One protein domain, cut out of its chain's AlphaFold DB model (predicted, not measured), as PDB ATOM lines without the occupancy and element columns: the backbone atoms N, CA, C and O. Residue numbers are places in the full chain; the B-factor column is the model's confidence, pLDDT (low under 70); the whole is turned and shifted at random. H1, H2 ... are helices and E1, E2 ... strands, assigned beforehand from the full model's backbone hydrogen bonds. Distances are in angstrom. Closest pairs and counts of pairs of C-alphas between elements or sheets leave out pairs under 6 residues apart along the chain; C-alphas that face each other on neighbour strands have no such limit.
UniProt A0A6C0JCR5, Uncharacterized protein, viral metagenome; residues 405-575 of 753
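This is residues 405 to 575 of the 753 residues of an uncharacterized protein of viral metagenome (UniProt A0A6C0JCR5). Strands E2, E3, E4, E5, E6 and E9 of one strongly twisted sheet ring a common middle as a loose, incomplete barrel, with E1 near E3 on the open side between E3 and E2. Short strands E7 and E8 lie beside E3 at one end, while the long loop of residues 520 to 537 and the small helix H1 extend the other end. The printed part has 171 residues, with nine named strands and one named helix, H1, which comes between E5 and E6 along the chain; the sheet of eight strands is branched, its neighbour pairs are antiparallel, and E3 has three neighbours in it. The class is mostly strand, though under half of the residues are in named elements. The whole is loose, with a radius of gyration of the C-alphas of 20.1 A, and only just elongated, spanning 70 by 46 by 31 A.

Start at E3, residues 451 to 464, which bends by 89 degrees at residue 454 and has three antiparallel neighbours in staggered pairing. Look for E8, residues 563 to 565, with N 453 and O 563 2.8 A apart; E7, residues 555 to 557, with N 456 and O 556 at 2.9 A; and E6, residues 543 to 550, with N 463 and O 546 at 2.9 A. On the other side of E6 is E5, residues 509 to 519, antiparallel at 154 degrees, with N 547 and O 515 at 2.7 A; E5 bends by 55 degrees at residue 514. E4, residues 486 to 490, forms a hairpin with E5, with N 511 and O 486 at 2.7 A. On the other side of E4 comes E9, residues 568 to 574, with N 489 and O 572 at 2.8 A. E2, residues 427 to 432, is an edge strand antiparallel to E9, with N 430 and O 569 at 2.8 A. E1, residues 405 to 412, pairs with no named strand; it is near E3 and only just apart from E2, with the closest C-alphas at 8.2 A. H1, residues 538 to 541, is not on the sheet and is too short for an O i to N i+4 pair; its one O i to N i+3 pair is within hydrogen-bond range.

Find C-alpha 405 at (-0.476, 32.577, -31.717); from there E1 runs 22.9 A. E3 begins at (5.095, 23.567, -34.787) and spans 32.2 A; E5 spans 28.4 A and E6 23.1 A. E9 ends at C-alpha 574, (23.621, 26.578, -13.115).

The two farthest C-alphas, Gly 530 and Pro 560, are 72.2 A apart. The printed part has no cut. The links from E1 through to H1 are long. Look for pLDDT under 70 at residues 435 to 443, 471, 473 to 477 and 519 to 542.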
ATOM      1  N   ARG A 405       0.254  32.969 -32.931       88.56
ATOM      2  CA  ARG A 405      -0.476  32.577 -31.717       88.56
ATOM      3  C   ARG A 405       0.480  32.408 -30.549       88.56
ATOM      4  O   ARG A 405       1.584  31.898 -30.713       88.56
ATOM      5  N   GLU A 406       0.055  32.851 -29.375       90.94
ATOM      6  CA  GLU A 406       0.841  32.767 -28.148       90.94
ATOM      7  C   GLU A 406       0.357  31.590 -27.301       90.94
ATOM      8  O   GLU A 406      -0.817  31.523 -26.946       90.94
ATOM      9  N   ASN A 407       1.264  30.680 -26.959       91.25
ATOM     10  CA  ASN A 407       0.996  29.532 -26.102       91.25
ATOM     11  C   ASN A 407       1.813  29.658 -24.816       91.25
ATOM     12  O   ASN A 407       3.011  29.942 -24.865       91.25
ATOM     13  N   LEU A 408       1.175  29.439 -23.667       92.31
ATOM     14  CA  LEU A 408       1.851  29.402 -22.372       92.31
ATOM     15  C   LEU A 408       2.141  27.953 -21.996       92.31
ATOM     16  O   LEU A 408       1.246  27.113 -21.973       92.31
ATOM     17  N   LEU A 409       3.404  27.676 -21.702       90.81
ATOM     18  CA  LEU A 409       3.903  26.370 -21.312       90.81
ATOM     19  C   LEU A 409       4.345  26.442 -19.850       90.81
ATOM     20  O   LEU A 409       5.308  27.138 -19.529       90.81
ATOM     21  N   VAL A 410       3.631  25.732 -18.979       91.75
ATOM     22  CA  VAL A 410       3.980  25.585 -17.562       91.75
ATOM     23  C   VAL A 410       4.625  24.224 -17.372       91.75
ATOM     24  O   VAL A 410       4.076  23.215 -17.806       91.75
ATOM     25  N   ILE A 411       5.792  24.204 -16.742       91.56
ATOM     26  CA  ILE A 411       6.569  22.992 -16.506       91.56
ATOM     27  C   ILE A 411       6.814  22.882 -15.011       91.56
ATOM     28  O   ILE A 411       7.385  23.797 -14.421       91.56
ATOM     29  N   ASN A 412       6.407  21.773 -14.405       91.19
ATOM     30  CA  ASN A 412       6.723  21.449 -13.022       91.19
ATOM     31  C   ASN A 412       7.748  20.317 -13.000       91.19
ATOM     32  O   ASN A 412       7.526  19.261 -13.583       91.19
ATOM     33  N   SER A 413       8.859  20.521 -12.302       89.69
ATOM     34  CA  SER A 413       9.845  19.454 -12.121       89.69
ATOM     35  C   SER A 413       9.268  18.240 -11.384       89.69
ATOM     36  O   SER A 413       9.709  17.129 -11.657       89.69
ATOM     37  N   GLY A 414       8.258  18.399 -10.520       86.38
ATOM     38  CA  GLY A 414       7.634  17.297  -9.770       86.38
ATOM     39  C   GLY A 414       6.955  16.214 -10.621       86.38
ATOM     40  O   GLY A 414       6.809  15.088 -10.143       86.38
ATOM     41  N   ASP A 415       6.602  16.527 -11.872       86.19
ATOM     42  CA  ASP A 415       5.898  15.614 -12.789       86.19
ATOM     43  C   ASP A 415       6.857  14.700 -13.578       86.19
ATOM     44  O   ASP A 415       6.436  13.895 -14.409       86.19
ATOM     45  N   ARG A 416       8.168  14.808 -13.336       86.19
ATOM     46  CA  ARG A 416       9.176  13.920 -13.934       86.19
ATOM     47  C   ARG A 416       9.044  12.478 -13.445       86.19
ATOM     48  O   ARG A 416       8.442  12.212 -12.406       86.19
ATOM     49  N   ASP A 417       9.669  11.535 -14.150       84.25
ATOM     50  CA  ASP A 417       9.710  10.136 -13.701       84.25
ATOM     51  C   ASP A 417      10.791   9.926 -12.634       84.25
ATOM     52  O   ASP A 417      11.826   9.307 -12.856       84.25
ATOM     53  N   TRP A 418      10.527  10.443 -11.437       85.62
ATOM     54  CA  TRP A 418      11.400  10.320 -10.270       85.62
ATOM     55  C   TRP A 418      11.448   8.902  -9.675       85.62
ATOM     56  O   TRP A 418      12.231   8.629  -8.763       85.62
ATOM     57  N   PHE A 419      10.596   7.988 -10.152       83.00
ATOM     58  CA  PHE A 419      10.572   6.609  -9.673       83.00
ATOM     59  C   PHE A 419      11.580   5.740 -10.429       83.00
ATOM     60  O   PHE A 419      12.340   5.005  -9.789       83.00
ATOM     61  N   ASN A 420      11.620   5.859 -11.762       82.44
ATOM     62  CA  ASN A 420      12.503   5.058 -12.615       82.44
ATOM     63  C   ASN A 420      13.787   5.789 -13.035       82.44
ATOM     64  O   ASN A 420      14.820   5.138 -13.191       82.44
ATOM     65  N   GLU A 421      13.745   7.112 -13.222       78.12
ATOM     66  CA  GLU A 421      14.885   7.906 -13.693       78.12
ATOM     67  C   GLU A 421      15.550   8.684 -12.542       78.12
ATOM     68  O   GLU A 421      14.919   9.065 -11.555       78.12
ATOM     69  N   SER A 422      16.860   8.928 -12.658       76.69
ATOM     70  CA  SER A 422      17.654   9.673 -11.667       76.69
ATOM     71  C   SER A 422      17.771  11.164 -12.024       76.69
ATOM     72  O   SER A 422      18.876  11.714 -12.056       76.69
ATOM     73  N   GLU A 423      16.651  11.797 -12.368       82.12
ATOM     74  CA  GLU A 423      16.584  13.222 -12.716       82.12
ATOM     75  C   GLU A 423      16.414  14.113 -11.476       82.12
ATOM     76  O   GLU A 423      15.730  13.754 -10.513       82.12
ATOM     77  N   ASP A 424      16.998  15.311 -11.514       84.81
ATOM     78  CA  ASP A 424      16.991  16.268 -10.403       84.81
ATOM     79  C   ASP A 424      15.998  17.409 -10.678       84.81
ATOM     80  O   ASP A 424      15.748  17.771 -11.827       84.81
ATOM     81  N   ARG A 425      15.481  18.057  -9.632       87.62
ATOM     82  CA  ARG A 425      14.574  19.216  -9.747       87.62
ATOM     83  C   ARG A 425      15.191  20.417 -10.473       87.62
ATOM     84  O   ARG A 425      14.466  21.305 -10.922       87.62
ATOM     85  N   TYR A 426      16.519  20.461 -10.572       89.12
ATOM     86  CA  TYR A 426      17.282  21.493 -11.278       89.12
ATOM     87  C   TYR A 426      17.769  21.069 -12.662       89.12
ATOM     88  O   TYR A 426      18.223  21.926 -13.419       89.12
ATOM     89  N   SER A 427      17.715  19.773 -12.979       89.06
ATOM     90  CA  SER A 427      18.226  19.212 -14.226       89.06
ATOM     91  C   SER A 427      17.394  18.000 -14.640       89.06
ATOM     92  O   SER A 427      17.545  16.914 -14.077       89.06
ATOM     93  N   PHE A 428      16.505  18.210 -15.608       90.19
ATOM     94  CA  PHE A 428      15.537  17.215 -16.069       90.19
ATOM     95  C   PHE A 428      15.147  17.459 -17.532       90.19
ATOM     96  O   PHE A 428      15.407  18.529 -18.102       90.19
ATOM     97  N   GLN A 429      14.516  16.461 -18.154       89.00
ATOM     98  CA  GLN A 429      14.060  16.545 -19.539       89.00
ATOM     99  C   GLN A 429      12.531  16.571 -19.643       89.00
ATOM    100  O   GLN A 429      11.832  15.793 -19.005       89.00
ATOM    101  N   MET A 430      12.007  17.419 -20.526       88.00
ATOM    102  CA  MET A 430      10.602  17.408 -20.930       88.00
ATOM    103  C   MET A 430      10.471  16.926 -22.374       88.00
ATOM    104  O   MET A 430      11.218  17.367 -23.250       88.00
ATOM    105  N   ARG A 431       9.493  16.060 -22.655       86.94
ATOM    106  CA  ARG A 431       9.222  15.528 -24.001       86.94
ATOM    107  C   ARG A 431       7.888  16.047 -24.545       86.94
ATOM    108  O   ARG A 431       6.881  16.044 -23.849       86.94
ATOM    109  N   PHE A 432       7.858  16.467 -25.808       84.94
ATOM    110  CA  PHE A 432       6.609  16.845 -26.476       84.94
ATOM    111  C   PHE A 432       5.992  15.627 -27.155       84.94
ATOM    112  O   PHE A 432       6.677  14.912 -27.889       84.94
ATOM    113  N   ARG A 433       4.694  15.419 -26.927       82.12
ATOM    114  CA  ARG A 433       3.914  14.269 -27.388       82.12
ATOM    115  C   ARG A 433       4.636  12.942 -27.100       82.12
ATOM    116  O   ARG A 433       5.021  12.250 -28.052       82.12
ATOM    117  N   PRO A 434       4.884  12.613 -25.816       72.69
ATOM    118  CA  PRO A 434       5.544  11.364 -25.464       72.69
ATOM    119  C   PRO A 434       4.780  10.193 -26.092       72.69
ATOM    120  O   PRO A 434       3.549  10.181 -26.134       72.69
ATOM    121  N   ALA A 435       5.504   9.225 -26.658       63.16
ATOM    122  CA  ALA A 435       4.864   8.022 -27.165       63.16
ATOM    123  C   ALA A 435       4.224   7.298 -25.977       63.16
ATOM    124  O   ALA A 435       4.937   6.919 -25.049       63.16
ATOM    125  N   MET A 436       2.902   7.122 -26.003       55.19
ATOM    126  CA  MET A 436       2.213   6.248 -25.059       55.19
ATOM    127  C   MET A 436       2.729   4.825 -25.289       55.19
ATOM    128  O   MET A 436       2.327   4.149 -26.236       55.19
ATOM    129  N   GLY A 437       3.701   4.405 -24.483       48.66
ATOM    130  CA  GLY A 437       4.038   2.997 -24.338       48.66
ATOM    131  C   GLY A 437       2.934   2.278 -23.566       48.66
ATOM    132  O   GLY A 437       2.140   2.909 -22.870       48.66
ATOM    133  N   ASP A 438       2.922   0.950 -23.656       41.28
ATOM    134  CA  ASP A 438       1.947   0.007 -23.070       41.28
ATOM    135  C   ASP A 438       1.904   0.002 -21.513       41.28
ATOM    136  O   ASP A 438       1.430  -0.941 -20.891       41.28
ATOM    137  N   GLY A 439       2.432   1.049 -20.864       48.06
ATOM    138  CA  GLY A 439       2.561   1.206 -19.410       48.06
ATOM    139  C   GLY A 439       2.249   2.613 -18.878       48.06
ATOM    140  O   GLY A 439       2.567   2.898 -17.727       48.06
ATOM    141  N   GLY A 440       1.627   3.487 -19.679       52.75
ATOM    142  CA  GLY A 440       1.304   4.863 -19.278       52.75
ATOM    143  C   GLY A 440       2.479   5.839 -19.420       52.75
ATOM    144  O   GLY A 440       3.590   5.458 -19.785       52.75
ATOM    145  N   GLU A 441       2.206   7.125 -19.201       51.81
ATOM    146  CA  GLU A 441       3.164   8.226 -19.366       51.81
ATOM    147  C   GLU A 441       4.347   8.092 -18.392       51.81
ATOM    148  O   GLU A 441       4.263   8.445 -17.217       51.81
ATOM    149  N   THR A 442       5.474   7.563 -18.870       57.62
ATOM    150  CA  THR A 442       6.734   7.542 -18.114       57.62
ATOM    151  C   THR A 442       7.554   8.778 -18.479       57.62
ATOM    152  O   THR A 442       8.327   8.763 -19.444       57.62
ATOM    153  N   GLY A 443       7.342   9.870 -17.746       65.69
ATOM    154  CA  GLY A 443       8.173  11.073 -17.806       65.69
ATOM    155  C   GLY A 443       7.397  12.369 -18.005       65.69
ATOM    156  O   GLY A 443       6.240  12.375 -18.413       65.69
ATOM    157  N   LEU A 444       8.080  13.483 -17.745       79.12
ATOM    158  CA  LEU A 444       7.541  14.828 -17.909       79.12
ATOM    159  C   LEU A 444       7.247  15.096 -19.393       79.12
ATOM    160  O   LEU A 444       8.166  15.172 -20.220       79.12
ATOM    161  N   GLY A 445       5.974  15.270 -19.741       80.12
ATOM    162  CA  GLY A 445       5.580  15.511 -21.120       80.12
ATOM    163  C   GLY A 445       4.344  16.377 -21.289       80.12
ATOM    164  O   GLY A 445       3.549  16.555 -20.375       80.12
ATOM    165  N   VAL A 446       4.221  16.954 -22.483       83.44
ATOM    166  CA  VAL A 446       3.070  17.767 -22.895       83.44
ATOM    167  C   VAL A 446       2.501  17.191 -24.182       83.44
ATOM    168  O   VAL A 446       3.250  16.976 -25.136       83.44
ATOM    169  N   ASP A 447       1.186  16.993 -24.241       80.69
ATOM    170  CA  ASP A 447       0.501  16.388 -25.396       80.69
ATOM    171  C   ASP A 447       0.640  17.203 -26.687       80.69
ATOM    172  O   ASP A 447       0.718  16.665 -27.796       80.69
ATOM    173  N   ASN A 448       0.702  18.525 -26.543       82.31
ATOM    174  CA  ASN A 448       0.774  19.450 -27.662       82.31
ATOM    175  C   ASN A 448       2.199  19.549 -28.213       82.31
ATOM    176  O   ASN A 448       3.111  20.053 -27.561       82.31
ATOM    177  N   LEU A 449       2.371  19.146 -29.473       86.25
ATOM    178  CA  LEU A 449       3.588  19.413 -30.233       86.25
ATOM    179  C   LEU A 449       3.499  20.794 -30.892       86.25
ATOM    180  O   LEU A 449       2.762  20.976 -31.864       86.25
ATOM    181  N   TYR A 450       4.293  21.748 -30.410       87.00
ATOM    182  CA  TYR A 450       4.402  23.067 -31.032       87.00
ATOM    183  C   TYR A 450       5.150  22.978 -32.369       87.00
ATOM    184  O   TYR A 450       6.272  22.467 -32.439       87.00
ATOM    185  N   LYS A 451       4.528  23.494 -33.433       87.56
ATOM    186  CA  LYS A 451       5.095  23.567 -34.787       87.56
ATOM    187  C   LYS A 451       5.235  25.017 -35.232       87.56
ATOM    188  O   LYS A 451       4.478  25.872 -34.780       87.56
ATOM    189  N   ASN A 452       6.173  25.278 -36.139       88.69
ATOM    190  CA  ASN A 452       6.441  26.613 -36.687       88.69
ATOM    191  C   ASN A 452       6.665  27.665 -35.587       88.69
ATOM    192  O   ASN A 452       6.034  28.722 -35.570       88.69
ATOM    193  N   ILE A 453       7.550  27.366 -34.638       89.19
ATOM    194  CA  ILE A 453       7.836  28.247 -33.507       89.19
ATOM    195  C   ILE A 453       8.615  29.466 -34.019       89.19
ATOM    196  O   ILE A 453       9.723  29.346 -34.540       89.19
ATOM    197  N   VAL A 454       8.030  30.652 -33.858       91.06
ATOM    198  CA  VAL A 454       8.621  31.951 -34.218       91.06
ATOM    199  C   VAL A 454       9.462  32.493 -33.080       91.06
ATOM    200  O   VAL A 454      10.504  33.103 -33.313       91.06
ATOM    201  N   SER A 455       9.018  32.301 -31.841       90.81
ATOM    202  CA  SER A 455       9.800  32.719 -30.688       90.81
ATOM    203  C   SER A 455       9.537  31.879 -29.457       90.81
ATOM    204  O   SER A 455       8.426  31.394 -29.255       90.81
ATOM    205  N   PHE A 456      10.564  31.779 -28.624       91.94
ATOM    206  CA  PHE A 456      10.541  31.094 -27.343       91.94
ATOM    207  C   PHE A 456      11.078  32.048 -26.275       91.94
ATOM    208  O   PHE A 456      12.181  32.580 -26.420       91.94
ATOM    209  N   GLU A 457      10.286  32.305 -25.244       92.56
ATOM    210  CA  GLU A 457      10.547  33.320 -24.222       92.56
ATOM    211  C   GLU A 457      10.322  32.736 -22.828       92.56
ATOM    212  O   GLU A 457       9.380  31.970 -22.615       92.56
ATOM    213  N   LEU A 458      11.188  33.091 -21.881       92.69
ATOM    214  CA  LEU A 458      10.998  32.761 -20.473       92.69
ATOM    215  C   LEU A 458      10.239  33.895 -19.785       92.69
ATOM    216  O   LEU A 458      10.673  35.039 -19.848       92.69
ATOM    217  N   ILE A 459       9.136  33.578 -19.103       92.50
ATOM    218  CA  ILE A 459       8.368  34.569 -18.339       92.50
ATOM    219  C   ILE A 459       8.861  34.621 -16.894       92.50
ATOM    220  O   ILE A 459       9.174  35.690 -16.375       92.50
ATOM    221  N   ARG A 460       8.857  33.472 -16.211       91.88
ATOM    222  CA  ARG A 460       9.115  33.396 -14.768       91.88
ATOM    223  C   ARG A 460       9.483  31.979 -14.355       91.88
ATOM    224  O   ARG A 460       9.020  31.011 -14.959       91.88
ATOM    225  N   VAL A 461      10.272  31.876 -13.291       93.19
ATOM    226  CA  VAL A 461      10.592  30.615 -12.621       93.19
ATOM    227  C   VAL A 461      10.236  30.742 -11.145       93.19
ATOM    228  O   VAL A 461      10.573  31.736 -10.513       93.19
ATOM    229  N   LEU A 462       9.534  29.760 -10.590       91.88
ATOM    230  CA  LEU A 462       9.290  29.652  -9.155       91.88
ATOM    231  C   LEU A 462      10.206  28.569  -8.597       91.88
ATOM    232  O   LEU A 462      10.229  27.446  -9.102       91.88
ATOM    233  N   MET A 463      10.958  28.906  -7.562       88.88
ATOM    234  CA  MET A 463      11.895  28.004  -6.900       88.88
ATOM    235  C   MET A 463      11.547  27.923  -5.422       88.88
ATOM    236  O   MET A 463      11.215  28.937  -4.813       88.88
ATOM    237  N   ALA A 464      11.626  26.738  -4.823       86.38
ATOM    238  CA  ALA A 464      11.476  26.606  -3.378       86.38
ATOM    239  C   ALA A 464      12.583  27.391  -2.660       86.38
ATOM    240  O   ALA A 464      13.715  27.401  -3.128       86.38
ATOM    241  N   ILE A 465      12.282  28.069  -1.552       82.25
ATOM    242  CA  ILE A 465      13.294  28.752  -0.729       82.25
ATOM    243  C   ILE A 465      14.064  27.683   0.038       82.25
ATOM    244  O   ILE A 465      13.515  27.034   0.933       82.25
ATOM    245  N   GLU A 466      15.330  27.502  -0.318       78.50
ATOM    246  CA  GLU A 466      16.179  26.471   0.257       78.50
ATOM    247  C   GLU A 466      17.600  26.962   0.503       78.50
ATOM    248  O   GLU A 466      18.057  27.959  -0.055       78.50
ATOM    249  N   ASN A 467      18.305  26.225   1.352       78.69
ATOM    250  CA  ASN A 467      19.625  26.601   1.813       78.69
ATOM    251  C   ASN A 467      20.670  25.737   1.126       78.69
ATOM    252  O   ASN A 467      20.591  24.516   1.225       78.69
ATOM    253  N   ILE A 468      21.670  26.360   0.509       78.75
ATOM    254  CA  ILE A 468      22.858  25.682  -0.001       78.75
ATOM    255  C   ILE A 468      23.583  25.026   1.178       78.75
ATOM    256  O   ILE A 468      23.996  25.699   2.127       78.75
ATOM    257  N   ILE A 469      23.730  23.705   1.119       75.31
ATOM    258  CA  ILE A 469      24.422  22.921   2.135       75.31
ATOM    259  C   ILE A 469      25.925  23.138   1.981       75.31
ATOM    260  O   ILE A 469      26.511  22.873   0.930       75.31
ATOM    261  N   ILE A 470      26.559  23.583   3.062       75.00
ATOM    262  CA  ILE A 470      28.014  23.650   3.158       75.00
ATOM    263  C   ILE A 470      28.494  22.354   3.825       75.00
ATOM    264  O   ILE A 470      28.094  22.077   4.953       75.00
ATOM    265  N   PRO A 471      29.349  21.549   3.168       67.75
ATOM    266  CA  PRO A 471      29.686  20.209   3.649       67.75
ATOM    267  C   PRO A 471      30.576  20.192   4.901       67.75
ATOM    268  O   PRO A 471      30.722  19.143   5.514       67.75
ATOM    269  N   PHE A 472      31.196  21.319   5.266       70.62
ATOM    270  CA  PHE A 472      32.173  21.401   6.359       70.62
ATOM    271  C   PHE A 472      31.704  22.218   7.569       70.62
ATOM    272  O   PHE A 472      32.374  22.200   8.599       70.62
ATOM    273  N   ASP A 473      30.606  22.970   7.457       66.81
ATOM    274  CA  ASP A 473      30.099  23.777   8.566       66.81
ATOM    275  C   ASP A 473      28.582  23.899   8.483       66.81
ATOM    276  O   ASP A 473      28.011  24.392   7.507       66.81
ATOM    277  N   ASN A 474      27.929  23.457   9.548       67.25
ATOM    278  CA  ASN A 474      26.490  23.414   9.654       67.25
ATOM    279  C   ASN A 474      25.914  24.722  10.252       67.25
ATOM    280  O   ASN A 474      24.703  24.876  10.348       67.25
ATOM    281  N   ARG A 475      26.714  25.731  10.591       68.12
ATOM    282  CA  ARG A 475      26.195  26.980  11.187       68.12
ATOM    283  C   ARG A 475      25.778  28.026  10.162       68.12
ATOM    284  O   ARG A 475      25.003  28.921  10.488       68.12
ATOM    285  N   PHE A 476      26.293  27.952   8.938       69.06
ATOM    286  CA  PHE A 476      26.006  28.949   7.913       69.06
ATOM    287  C   PHE A 476      24.699  28.640   7.176       69.06
ATOM    288  O   PHE A 476      24.487  27.536   6.676       69.06
ATOM    289  N   PHE A 477      23.835  29.653   7.079       69.44
ATOM    290  CA  PHE A 477      22.569  29.597   6.351       69.44
ATOM    291  C   PHE A 477      22.695  30.463   5.096       69.44
ATOM    292  O   PHE A 477      22.419  31.663   5.131       69.44
ATOM    293  N   ILE A 478      23.152  29.855   4.000       76.25
ATOM    294  CA  ILE A 478      23.289  30.519   2.701       76.25
ATOM    295  C   ILE A 478      22.156  30.042   1.796       76.25
ATOM    296  O   ILE A 478      21.971  28.848   1.611       76.25
ATOM    297  N   ASP A 479      21.386  30.975   1.256       76.94
ATOM    298  CA  ASP A 479      20.326  30.717   0.275       76.94
ATOM    299  C   ASP A 479      20.920  30.864  -1.139       76.94
ATOM    300  O   ASP A 479      21.879  31.614  -1.321       76.94
ATOM    301  N   TYR A 480      20.344  30.232  -2.162       80.06
ATOM    302  CA  TYR A 480      20.701  30.532  -3.556       80.06
ATOM    303  C   TYR A 480      20.489  32.007  -3.918       80.06
ATOM    304  O   TYR A 480      21.091  32.488  -4.873       80.06
ATOM    305  N   LYS A 481      19.703  32.759  -3.137       80.62
ATOM    306  CA  LYS A 481      19.611  34.227  -3.235       80.62
ATOM    307  C   LYS A 481      20.921  34.957  -2.939       80.62
ATOM    308  O   LYS A 481      21.046  36.128  -3.277       80.62
ATOM    309  N   SER A 482      21.894  34.304  -2.302       83.38
ATOM    310  CA  SER A 482      23.238  34.869  -2.168       83.38
ATOM    311  C   SER A 482      23.983  34.896  -3.504       83.38
ATOM    312  O   SER A 482      24.998  35.581  -3.621       83.38
ATOM    313  N   LEU A 483      23.528  34.124  -4.497       86.19
ATOM    314  CA  LEU A 483      24.083  34.148  -5.840       86.19
ATOM    315  C   LEU A 483      23.564  35.395  -6.573       86.19
ATOM    316  O   LEU A 483      22.372  35.686  -6.510       86.19
ATOM    317  N   PRO A 484      24.420  36.117  -7.320       88.19
ATOM    318  CA  PRO A 484      24.003  37.316  -8.048       88.19
ATOM    319  C   PRO A 484      22.937  37.042  -9.118       88.19
ATOM    320  O   PRO A 484      22.133  37.918  -9.413       88.19
ATOM    321  N   TYR A 485      22.943  35.851  -9.717       89.44
ATOM    322  CA  TYR A 485      21.904  35.361 -10.622       89.44
ATOM    323  C   TYR A 485      21.962  33.830 -10.691       89.44
ATOM    324  O   TYR A 485      22.951  33.221 -10.285       89.44
ATOM    325  N   ILE A 486      20.932  33.199 -11.246       90.44
ATOM    326  CA  ILE A 486      20.951  31.778 -11.614       90.44
ATOM    327  C   ILE A 486      20.922  31.673 -13.137       90.44
ATOM    328  O   ILE A 486      20.154  32.359 -13.801       90.44
ATOM    329  N   ALA A 487      21.785  30.852 -13.719       90.12
ATOM    330  CA  ALA A 487      21.855  30.653 -15.159       90.12
ATOM    331  C   ALA A 487      20.958  29.474 -15.572       90.12
ATOM    332  O   ALA A 487      21.179  28.343 -15.152       90.12
ATOM    333  N   LEU A 488      19.958  29.731 -16.411       91.38
ATOM    334  CA  LEU A 488      19.102  28.714 -17.015       91.38
ATOM    335  C   LEU A 488      19.669  28.292 -18.369       91.38
ATOM    336  O   LEU A 488      19.737  29.102 -19.294       91.38
ATOM    337  N   LYS A 489      20.026  27.020 -18.513       90.44
ATOM    338  CA  LYS A 489      20.514  26.421 -19.756       90.44
ATOM    339  C   LYS A 489      19.458  25.494 -20.352       90.44
ATOM    340  O   LYS A 489      18.867  24.678 -19.647       90.44
ATOM    341  N   ILE A 490      19.244  25.647 -21.656       91.19
ATOM    342  CA  ILE A 490      18.347  24.822 -22.466       91.19
ATOM    343  C   ILE A 490      19.158  24.295 -23.647       91.19
ATOM    344  O   ILE A 490      19.624  25.094 -24.454       91.19
ATOM    345  N   ASP A 491      19.329  22.978 -23.747       88.19
ATOM    346  CA  ASP A 491      20.277  22.384 -24.704       88.19
ATOM    347  C   ASP A 491      19.796  22.439 -26.156       88.19
ATOM    348  O   ASP A 491      20.593  22.640 -27.072       88.19
ATOM    349  N   GLU A 492      18.492  22.293 -26.385       88.12
ATOM    350  CA  GLU A 492      17.911  22.333 -27.728       88.12
ATOM    351  C   GLU A 492      17.812  23.753 -28.311       88.12
ATOM    352  O   GLU A 492      17.550  23.915 -29.506       88.12
ATOM    353  N   LEU A 493      18.023  24.793 -27.497       85.75
ATOM    354  CA  LEU A 493      17.961  26.186 -27.925       85.75
ATOM    355  C   LEU A 493      19.360  26.793 -27.976       85.75
ATOM    356  O   LEU A 493      20.208  26.558 -27.124       85.75
ATOM    357  N   GLN A 494      19.602  27.637 -28.978       82.00
ATOM    358  CA  GLN A 494      20.847  28.396 -29.023       82.00
ATOM    359  C   GLN A 494      20.939  29.351 -27.823       82.00
ATOM    360  O   GLN A 494      19.941  30.012 -27.510       82.00
ATOM    361  N   PRO A 495      22.128  29.500 -27.217       83.62
ATOM    362  CA  PRO A 495      22.319  30.415 -26.103       83.62
ATOM    363  C   PRO A 495      22.080  31.873 -26.511       83.62
ATOM    364  O   PRO A 495      22.257  32.252 -27.675       83.62
ATOM    365  N   LEU A 496      21.662  32.687 -25.538       83.75
ATOM    366  CA  LEU A 496      21.450  34.130 -25.711       83.75
ATOM    367  C   LEU A 496      22.627  34.960 -25.196       83.75
ATOM    368  O   LEU A 496      22.819  36.092 -25.635       83.75
ATOM    369  N   TYR A 497      23.418  34.410 -24.275       82.75
ATOM    370  CA  TYR A 497      24.532  35.113 -23.656       82.75
ATOM    371  C   TYR A 497      25.867  34.631 -24.199       82.75
ATOM    372  O   TYR A 497      26.058  33.441 -24.421       82.75
ATOM    373  N   SER A 498      26.812  35.560 -24.330       78.31
ATOM    374  CA  SER A 498      28.219  35.232 -24.528       78.31
ATOM    375  C   SER A 498      29.027  35.607 -23.292       78.31
ATOM    376  O   SER A 498      28.832  36.680 -22.723       78.31
ATOM    377  N   GLY A 499      29.900  34.710 -22.839       74.00
ATOM    378  CA  GLY A 499      30.662  34.890 -21.603       74.00
ATOM    379  C   GLY A 499      32.074  34.325 -21.683       74.00
ATOM    380  O   GLY A 499      32.397  33.540 -22.569       74.00
ATOM    381  N   THR A 500      32.916  34.716 -20.725       77.56
ATOM    382  CA  THR A 500      34.301  34.225 -20.592       77.56
ATOM    383  C   THR A 500      34.372  32.781 -20.099       77.56
ATOM    384  O   THR A 500      35.339  32.075 -20.370       77.56
ATOM    385  N   ASN A 501      33.342  32.326 -19.384       78.50
ATOM    386  CA  ASN A 501      33.212  30.951 -18.931       78.50
ATOM    387  C   ASN A 501      32.384  30.154 -19.946       78.50
ATOM    388  O   ASN A 501      31.225  30.483 -20.202       78.50
ATOM    389  N   SER A 502      32.962  29.078 -20.485       74.44
ATOM    390  CA  SER A 502      32.327  28.211 -21.484       74.44
ATOM    391  C   SER A 502      31.013  27.588 -21.008       74.44
ATOM    392  O   SER A 502      30.119  27.360 -21.820       74.44
ATOM    393  N   ARG A 503      30.856  27.360 -19.698       70.50
ATOM    394  CA  ARG A 503      29.615  26.827 -19.118       70.50
ATOM    395  C   ARG A 503      28.512  27.879 -19.035       70.50
ATOM    396  O   ARG A 503      27.356  27.564 -19.284       70.50
ATOM    397  N   VAL A 504      28.873  29.135 -18.771       74.81
ATOM    398  CA  VAL A 504      27.931  30.271 -18.755       74.81
ATOM    399  C   VAL A 504      27.596  30.732 -20.180       74.81
ATOM    400  O   VAL A 504      26.497  31.220 -20.429       74.81
ATOM    401  N   ASN A 505      28.502  30.523 -21.137       76.25
ATOM    402  CA  ASN A 505      28.313  30.843 -22.554       76.25
ATOM    403  C   ASN A 505      27.146  30.073 -23.205       76.25
ATOM    404  O   ASN A 505      26.590  30.526 -24.195       76.25
ATOM    405  N   ASN A 506      26.746  28.933 -22.635       77.25
ATOM    406  CA  ASN A 506      25.626  28.124 -23.126       77.25
ATOM    407  C   ASN A 506      24.316  28.379 -22.356       77.25
ATOM    408  O   ASN A 506      23.459  27.504 -22.269       77.25
ATOM    409  N   THR A 507      24.155  29.571 -21.777       86.50
ATOM    410  CA  THR A 507      22.972  29.927 -20.981       86.50
ATOM    411  C   THR A 507      21.886  30.554 -21.859       86.50
ATOM    412  O   THR A 507      22.150  31.464 -22.652       86.50
ATOM    413  N   PHE A 508      20.649  30.088 -21.686       89.44
ATOM    414  CA  PHE A 508      19.453  30.663 -22.295       89.44
ATOM    415  C   PHE A 508      19.004  31.929 -21.555       89.44
ATOM    416  O   PHE A 508      18.863  32.965 -22.191       89.44
ATOM    417  N   ALA A 509      18.839  31.876 -20.228       89.88
ATOM    418  CA  ALA A 509      18.378  33.019 -19.433       89.88
ATOM    419  C   ALA A 509      19.149  33.215 -18.125       89.88
ATOM    420  O   ALA A 509      19.665  32.253 -17.556       89.88
ATOM    421  N   LYS A 510      19.219  34.456 -17.634       90.88
ATOM    422  CA  LYS A 510      19.777  34.771 -16.313       90.88
ATOM    423  C   LYS A 510      18.637  35.185 -15.398       90.88
ATOM    424  O   LYS A 510      17.937  36.147 -15.660       90.88
ATOM    425  N   LEU A 511      18.462  34.451 -14.316       91.38
ATOM    426  CA  LEU A 511      17.379  34.612 -13.364       91.38
ATOM    427  C   LEU A 511      17.832  35.480 -12.194       91.38
ATOM    428  O   LEU A 511      18.828  35.167 -11.540       91.38
ATOM    429  N   LEU A 512      17.078  36.538 -11.924       91.69
ATOM    430  CA  LEU A 512      17.218  37.392 -10.756       91.69
ATOM    431  C   LEU A 512      16.068  37.157  -9.784       91.69
ATOM    432  O   LEU A 512      14.940  36.856 -10.178       91.69
ATOM    433  N   PHE A 513      16.361  37.342  -8.504       90.81
ATOM    434  CA  PHE A 513      15.352  37.340  -7.459       90.81
ATOM    435  C   PHE A 513      14.342  38.485  -7.651       90.81
ATOM    436  O   PHE A 513      14.742  39.633  -7.835       90.81
ATOM    437  N   ASP A 514      13.045  38.166  -7.582       89.38
ATOM    438  CA  ASP A 514      11.932  39.125  -7.669       89.38
ATOM    439  C   ASP A 514      11.190  39.224  -6.322       89.38
ATOM    440  O   ASP A 514      11.210  40.271  -5.674       89.38
ATOM    441  N   LYS A 515      10.535  38.139  -5.873       87.94
ATOM    442  CA  LYS A 515       9.647  38.147  -4.687       87.94
ATOM    443  C   LYS A 515       9.632  36.824  -3.935       87.94
ATOM    444  O   LYS A 515       9.766  35.776  -4.550       87.94
ATOM    445  N   ASP A 516       9.326  36.877  -2.640       85.88
ATOM    446  CA  ASP A 516       9.152  35.703  -1.777       85.88
ATOM    447  C   ASP A 516       7.697  35.475  -1.358       85.88
ATOM    448  O   ASP A 516       6.957  36.419  -1.083       85.88
ATOM    449  N   HIS A 517       7.325  34.201  -1.243       82.38
ATOM    450  CA  HIS A 517       6.073  33.726  -0.658       82.38
ATOM    451  C   HIS A 517       6.415  32.706   0.421       82.38
ATOM    452  O   HIS A 517       6.822  31.595   0.092       82.38
ATOM    453  N   THR A 518       6.285  33.066   1.695       78.38
ATOM    454  CA  THR A 518       6.651  32.195   2.821       78.38
ATOM    455  C   THR A 518       5.453  31.854   3.689       78.38
ATOM    456  O   THR A 518       4.641  32.721   3.996       78.38
ATOM    457  N   ASN A 519       5.412  30.611   4.147       68.00
ATOM    458  CA  ASN A 519       4.541  30.139   5.207       68.00
ATOM    459  C   ASN A 519       5.261  30.285   6.550       68.00
ATOM    460  O   ASN A 519       6.466  30.030   6.658       68.00
ATOM    461  N   GLU A 520       4.510  30.659   7.579       63.06
ATOM    462  CA  GLU A 520       4.985  30.677   8.958       63.06
ATOM    463  C   GLU A 520       4.520  29.417   9.683       63.06
ATOM    464  O   GLU A 520       3.368  29.000   9.563       63.06
ATOM    465  N   VAL A 521       5.425  28.817  10.453       59.66
ATOM    466  CA  VAL A 521       5.094  27.754  11.398       59.66
ATOM    467  C   VAL A 521       5.108  28.381  12.789       59.66
ATOM    468  O   VAL A 521       6.068  29.061  13.156       59.66
ATOM    469  N   VAL A 522       4.047  28.174  13.572       55.94
ATOM    470  CA  VAL A 522       4.006  28.599  14.978       55.94
ATOM    471  C   VAL A 522       4.907  27.655  15.768       55.94
ATOM    472  O   VAL A 522       4.480  26.580  16.175       55.94
ATOM    473  N   VAL A 523       6.174  28.025  15.946       55.34
ATOM    474  CA  VAL A 523       7.151  27.165  16.621       55.34
ATOM    475  C   VAL A 523       7.412  27.671  18.034       55.34
ATOM    476  O   VAL A 523       7.897  28.782  18.239       55.34
ATOM    477  N   LYS A 524       7.118  26.819  19.016       51.75
ATOM    478  CA  LYS A 524       7.788  26.809  20.319       51.75
ATOM    479  C   LYS A 524       8.866  25.719  20.238       51.75
ATOM    480  O   LYS A 524       8.527  24.554  20.411       51.75
ATOM    481  N   PRO A 525      10.126  26.034  19.889       51.25
ATOM    482  CA  PRO A 525      11.141  24.999  19.755       51.25
ATOM    483  C   PRO A 525      11.616  24.577  21.149       51.25
ATOM    484  O   PRO A 525      12.064  25.417  21.934       51.25
ATOM    485  N   LEU A 526      11.539  23.282  21.451       49.72
ATOM    486  CA  LEU A 526      12.166  22.698  22.634       49.72
ATOM    487  C   LEU A 526      13.692  22.776  22.490       49.72
ATOM    488  O   LEU A 526      14.266  22.268  21.527       49.72
ATOM    489  N   GLY A 527      14.361  23.388  23.467       43.44
ATOM    490  CA  GLY A 527      15.755  23.061  23.742       43.44
ATOM    491  C   GLY A 527      15.815  21.663  24.353       43.44
ATOM    492  O   GLY A 527      14.991  21.329  25.208       43.44
ATOM    493  N   GLY A 528      16.764  20.838  23.912       44.72
ATOM    494  CA  GLY A 528      17.022  19.537  24.527       44.72
ATOM    495  C   GLY A 528      17.230  19.700  26.036       44.72
ATOM    496  O   GLY A 528      18.197  20.323  26.466       44.72
ATOM    497  N   GLY A 529      16.295  19.164  26.821       43.59
ATOM    498  CA  GLY A 529      16.248  19.327  28.273       43.59
ATOM    499  C   GLY A 529      15.381  20.511  28.706       43.59
ATOM    500  O   GLY A 529      15.838  21.648  28.741       43.59
ATOM    501  N   GLY A 530      14.131  20.200  29.061       45.97
ATOM    502  CA  GLY A 530      13.154  21.037  29.765       45.97
ATOM    503  C   GLY A 530      13.495  22.518  29.987       45.97
ATOM    504  O   GLY A 530      14.263  22.869  30.879       45.97
ATOM    505  N   GLY A 531      12.789  23.391  29.267       45.44
ATOM    506  CA  GLY A 531      12.458  24.732  29.765       45.44
ATOM    507  C   GLY A 531      13.280  25.915  29.253       45.44
ATOM    508  O   GLY A 531      13.031  27.026  29.713       45.44
ATOM    509  N   THR A 532      14.194  25.744  28.293       41.81
ATOM    510  CA  THR A 532      14.870  26.892  27.655       41.81
ATOM    511  C   THR A 532      14.651  26.884  26.145       41.81
ATOM    512  O   THR A 532      15.117  25.986  25.448       41.81
ATOM    513  N   TYR A 533      13.942  27.896  25.635       49.84
ATOM    514  CA  TYR A 533      13.770  28.118  24.200       49.84
ATOM    515  C   TYR A 533      15.106  28.575  23.605       49.84
ATOM    516  O   TYR A 533      15.555  29.694  23.854       49.84
ATOM    517  N   THR A 534      15.771  27.715  22.837       51.09
ATOM    518  CA  THR A 534      16.932  28.134  22.049       51.09
ATOM    519  C   THR A 534      16.436  28.895  20.825       51.09
ATOM    520  O   THR A 534      15.550  28.409  20.124       51.09
ATOM    521  N   ASN A 535      17.008  30.068  20.554       48.81
ATOM    522  CA  ASN A 535      16.716  30.864  19.361       48.81
ATOM    523  C   ASN A 535      17.057  30.063  18.089       48.81
ATOM    524  O   ASN A 535      18.180  30.139  17.594       48.81
ATOM    525  N   LYS A 536      16.108  29.287  17.561       55.50
ATOM    526  CA  LYS A 536      16.211  28.728  16.210       55.50
ATOM    527  C   LYS A 536      15.909  29.848  15.220       55.50
ATOM    528  O   LYS A 536      14.994  30.647  15.432       55.50
ATOM    529  N   PHE A 537      16.699  29.946  14.156       54.88
ATOM    530  CA  PHE A 537      16.449  30.942  13.120       54.88
ATOM    531  C   PHE A 537      15.074  30.676  12.506       54.88
ATOM    532  O   PHE A 537      14.809  29.562  12.066       54.88
ATOM    533  N   SER A 538      14.213  31.693  12.416       59.50
ATOM    534  CA  SER A 538      12.877  31.543  11.816       59.50
ATOM    535  C   SER A 538      12.942  30.912  10.418       59.50
ATOM    536  O   SER A 538      12.135  30.052  10.090       59.50
ATOM    537  N   ARG A 539      13.983  31.234   9.637       61.50
ATOM    538  CA  ARG A 539      14.252  30.678   8.295       61.50
ATOM    539  C   ARG A 539      14.550  29.176   8.246       61.50
ATOM    540  O   ARG A 539      14.420  28.562   7.186       61.50
ATOM    541  N   GLN A 540      14.950  28.578   9.365       61.19
ATOM    542  CA  GLN A 540      15.110  27.127   9.473       61.19
ATOM    543  C   GLN A 540      13.751  26.421   9.367       61.19
ATOM    544  O   GLN A 540      13.669  25.330   8.818       61.19
ATOM    545  N   LEU A 541      12.691  27.088   9.829       61.97
ATOM    546  CA  LEU A 541      11.349  26.531   9.981       61.97
ATOM    547  C   LEU A 541      10.358  27.107   8.960       61.97
ATOM    548  O   LEU A 541       9.349  26.473   8.668       61.97
ATOM    549  N   THR A 542      10.631  28.285   8.388       64.81
ATOM    550  CA  THR A 542       9.791  28.847   7.326       64.81
ATOM    551  C   THR A 542      10.058  28.159   5.988       64.81
ATOM    552  O   THR A 542      11.202  27.973   5.546       64.81
ATOM    553  N   ARG A 543       8.962  27.785   5.326       74.12
ATOM    554  CA  ARG A 543       8.939  27.236   3.968       74.12
ATOM    555  C   ARG A 543       8.371  28.267   3.009       74.12
ATOM    556  O   ARG A 543       7.595  29.117   3.425       74.12
ATOM    557  N   GLY A 544       8.726  28.207   1.731       81.00
ATOM    558  CA  GLY A 544       8.156  29.117   0.752       81.00
ATOM    559  C   GLY A 544       8.680  28.933  -0.660       81.00
ATOM    560  O   GLY A 544       9.509  28.058  -0.912       81.00
ATOM    561  N   TYR A 545       8.220  29.803  -1.552       87.00
ATOM    562  CA  TYR A 545       8.682  29.917  -2.929       87.00
ATOM    563  C   TYR A 545       9.214  31.318  -3.209       87.00
ATOM    564  O   TYR A 545       8.572  32.323  -2.904       87.00
ATOM    565  N   SER A 546      10.370  31.364  -3.853       89.06
ATOM    566  CA  SER A 546      10.946  32.546  -4.466       89.06
ATOM    567  C   SER A 546      10.541  32.596  -5.936       89.06
ATOM    568  O   SER A 546      10.760  31.654  -6.698       89.06
ATOM    569  N   SER A 547       9.973  33.719  -6.350       91.62
ATOM    570  CA  SER A 547       9.795  34.075  -7.749       91.62
ATOM    571  C   SER A 547      11.105  34.633  -8.287       91.62
ATOM    572  O   SER A 547      11.620  35.622  -7.767       91.62
ATOM    573  N   MET A 548      11.614  34.011  -9.345       91.06
ATOM    574  CA  MET A 548      12.758  34.465 -10.118       91.06
ATOM    575  C   MET A 548      12.285  34.998 -11.469       91.06
ATOM    576  O   MET A 548      11.590  34.305 -12.223       91.06
ATOM    577  N   ALA A 549      12.663  36.233 -11.778       91.94
ATOM    578  CA  ALA A 549      12.390  36.865 -13.058       91.94
ATOM    579  C   ALA A 549      13.634  36.807 -13.960       91.94
ATOM    580  O   ALA A 549      14.758  36.873 -13.457       91.94
ATOM    581  N   PRO A 550      13.463  36.681 -15.283       92.44
ATOM    582  CA  PRO A 550      14.559  36.879 -16.226       92.44
ATOM    583  C   PRO A 550      15.159  38.291 -16.066       92.44
ATOM    584  O   PRO A 550      14.455  39.244 -15.729       92.44
ATOM    585  N   MET A 551      16.474  38.428 -16.257       86.88
ATOM    586  CA  MET A 551      17.204  39.689 -16.054       86.88
ATOM    587  C   MET A 551      16.759  40.767 -17.053       86.88
ATOM    588  O   MET A 551      16.884  41.964 -16.793       86.88
ATOM    589  N   SER A 552      16.273  40.347 -18.215       84.62
ATOM    590  CA  SER A 552      15.751  41.188 -19.279       84.62
ATOM    591  C   SER A 552      14.548  40.489 -19.935       84.62
ATOM    592  O   SER A 552      13.846  39.697 -19.314       84.62
ATOM    593  N   ASN A 553      14.288  40.795 -21.205       83.44
ATOM    594  CA  ASN A 553      13.334  40.049 -22.017       83.44
ATOM    595  C   ASN A 553      14.070  38.924 -22.758       83.44
ATOM    596  O   ASN A 553      14.332  39.030 -23.962       83.44
ATOM    597  N   GLU A 554      14.443  37.860 -22.041       85.44
ATOM    598  CA  GLU A 554      15.078  36.673 -22.623       85.44
ATOM    599  C   GLU A 554      14.132  35.926 -23.569       85.44
ATOM    600  O   GLU A 554      13.381  35.017 -23.202       85.44
ATOM    601  N   LYS A 555      14.213  36.326 -24.837       90.12
ATOM    602  CA  LYS A 555      13.427  35.803 -25.944       90.12
ATOM    603  C   LYS A 555      14.341  35.409 -27.092       90.12
ATOM    604  O   LYS A 555      15.037  36.243 -27.675       90.12
ATOM    605  N   LYS A 556      14.263  34.146 -27.498       88.06
ATOM    606  CA  LYS A 556      14.844  33.685 -28.757       88.06
ATOM    607  C   LYS A 556      13.820  33.848 -29.871       88.06
ATOM    608  O   LYS A 556      12.688  33.391 -29.748       88.06
ATOM    609  N   THR A 557      14.224  34.486 -30.964       89.25
ATOM    610  CA  THR A 557      13.423  34.589 -32.189       89.25
ATOM    611  C   THR A 557      14.045  33.744 -33.297       89.25
ATOM    612  O   THR A 557      15.266  33.675 -33.440       89.25
ATOM    613  N   PHE A 558      13.189  33.080 -34.067       86.56
ATOM    614  CA  PHE A 558      13.530  32.238 -35.208       86.56
ATOM    615  C   PHE A 558      13.027  32.934 -36.470       86.56
ATOM    616  O   PHE A 558      11.945  32.656 -36.987       86.56
ATOM    617  N   TYR A 559      13.790  33.931 -36.909       77.19
ATOM    618  CA  TYR A 559      13.534  34.686 -38.131       77.19
ATOM    619  C   TYR A 559      14.791  34.650 -39.012       77.19
ATOM    620  O   TYR A 559      15.892  34.757 -38.469       77.19
ATOM    621  N   PRO A 560      14.677  34.502 -40.348       75.69
ATOM    622  CA  PRO A 560      13.450  34.462 -41.159       75.69
ATOM    623  C   PRO A 560      12.718  33.111 -41.184       75.69
ATOM    624  O   PRO A 560      11.542  33.071 -41.538       75.69
ATOM    625  N   ALA A 561      13.385  32.021 -40.800       82.94
ATOM    626  CA  ALA A 561      12.811  30.677 -40.807       82.94
ATOM    627  C   ALA A 561      12.373  30.262 -39.389       82.94
ATOM    628  O   ALA A 561      13.232  30.190 -38.506       82.94
ATOM    629  N   PRO A 562      11.074  29.980 -39.153       86.38
ATOM    630  CA  PRO A 562      10.607  29.480 -37.866       86.38
ATOM    631  C   PRO A 562      11.156  28.075 -37.600       86.38
ATOM    632  O   PRO A 562      11.403  27.297 -38.525       86.38
ATOM    633  N   LEU A 563      11.314  27.730 -36.324       87.19
ATOM    634  CA  LEU A 563      11.719  26.387 -35.923       87.19
ATOM    635  C   LEU A 563      10.575  25.404 -36.220       87.19
ATOM    636  O   LEU A 563       9.446  25.604 -35.772       87.19
ATOM    637  N   ALA A 564      10.866  24.345 -36.980       86.19
ATOM    638  CA  ALA A 564       9.849  23.427 -37.497       86.19
ATOM    639  C   ALA A 564       9.014  22.769 -36.384       86.19
ATOM    640  O   ALA A 564       7.784  22.800 -36.436       86.19
ATOM    641  N   SER A 565       9.674  22.215 -35.370       86.31
ATOM    642  CA  SER A 565       9.059  21.719 -34.138       86.31
ATOM    643  C   SER A 565      10.118  21.552 -33.051       86.31
ATOM    644  O   SER A 565      11.311  21.465 -33.348       86.31
ATOM    645  N   LEU A 566       9.676  21.476 -31.798       83.00
ATOM    646  CA  LEU A 566      10.520  21.123 -30.661       83.00
ATOM    647  C   LEU A 566      10.048  19.774 -30.111       83.00
ATOM    648  O   LEU A 566       8.889  19.646 -29.737       83.00
ATOM    649  N   ASN A 567      10.919  18.762 -30.103       85.69
ATOM    650  CA  ASN A 567      10.553  17.400 -29.679       85.69
ATOM    651  C   ASN A 567      10.886  17.131 -28.205       85.69
ATOM    652  O   ASN A 567      10.198  16.364 -27.538       85.69
ATOM    653  N   ARG A 568      11.940  17.770 -27.693       88.31
ATOM    654  CA  ARG A 568      12.399  17.664 -26.308       88.31
ATOM    655  C   ARG A 568      12.947  19.012 -25.848       88.31
ATOM    656  O   ARG A 568      13.369  19.815 -26.679       88.31
ATOM    657  N   LEU A 569      12.898  19.239 -24.544       88.62
ATOM    658  CA  LEU A 569      13.482  20.375 -23.855       88.62
ATOM    659  C   LEU A 569      14.260  19.855 -22.636       88.62
ATOM    660  O   LEU A 569      13.654  19.402 -21.669       88.62
ATOM    661  N   THR A 570      15.585  19.908 -22.679       90.31
ATOM    662  CA  THR A 570      16.459  19.596 -21.543       90.31
ATOM    663  C   THR A 570      16.788  20.887 -20.808       90.31
ATOM    664  O   THR A 570      17.431  21.781 -21.363       90.31
ATOM    665  N   ILE A 571      16.329  20.986 -19.562       91.12
ATOM    666  CA  ILE A 571      16.474  22.176 -18.723       91.12
ATOM    667  C   ILE A 571      17.525  21.889 -17.658       91.12
ATOM    668  O   ILE A 571      17.470  20.854 -17.003       91.12
ATOM    669  N   SER A 572      18.460  22.818 -17.465       90.31
ATOM    670  CA  SER A 572      19.457  22.747 -16.394       90.31
ATOM    671  C   SER A 572      19.674  24.119 -15.753       90.31
ATOM    672  O   SER A 572      19.778  25.129 -16.452       90.31
ATOM    673  N   MET A 573      19.729  24.171 -14.421       89.62
ATOM    674  CA  MET A 573      20.044  25.385 -13.664       89.62
ATOM    675  C   MET A 573      21.475  25.353 -13.127       89.62
ATOM    676  O   MET A 573      21.897  24.417 -12.446       89.62
ATOM    677  N   LEU A 574      22.211  26.419 -13.421       88.56
ATOM    678  CA  LEU A 574      23.621  26.578 -13.115       88.56
ATOM    679  C   LEU A 574      23.836  27.794 -12.212       88.56
ATOM    680  O   LEU A 574      23.174  28.826 -12.326       88.56
ATOM    681  N   THR A 575      24.831  27.699 -11.342       88.06
ATOM    682  CA  THR A 575      25.385  28.853 -10.630       88.06
ATOM    683  C   THR A 575      26.044  29.829 -11.622       88.06
ATOM    684  O   THR A 575      26.430  29.425 -12.724       88.06
TER     685      THR A 575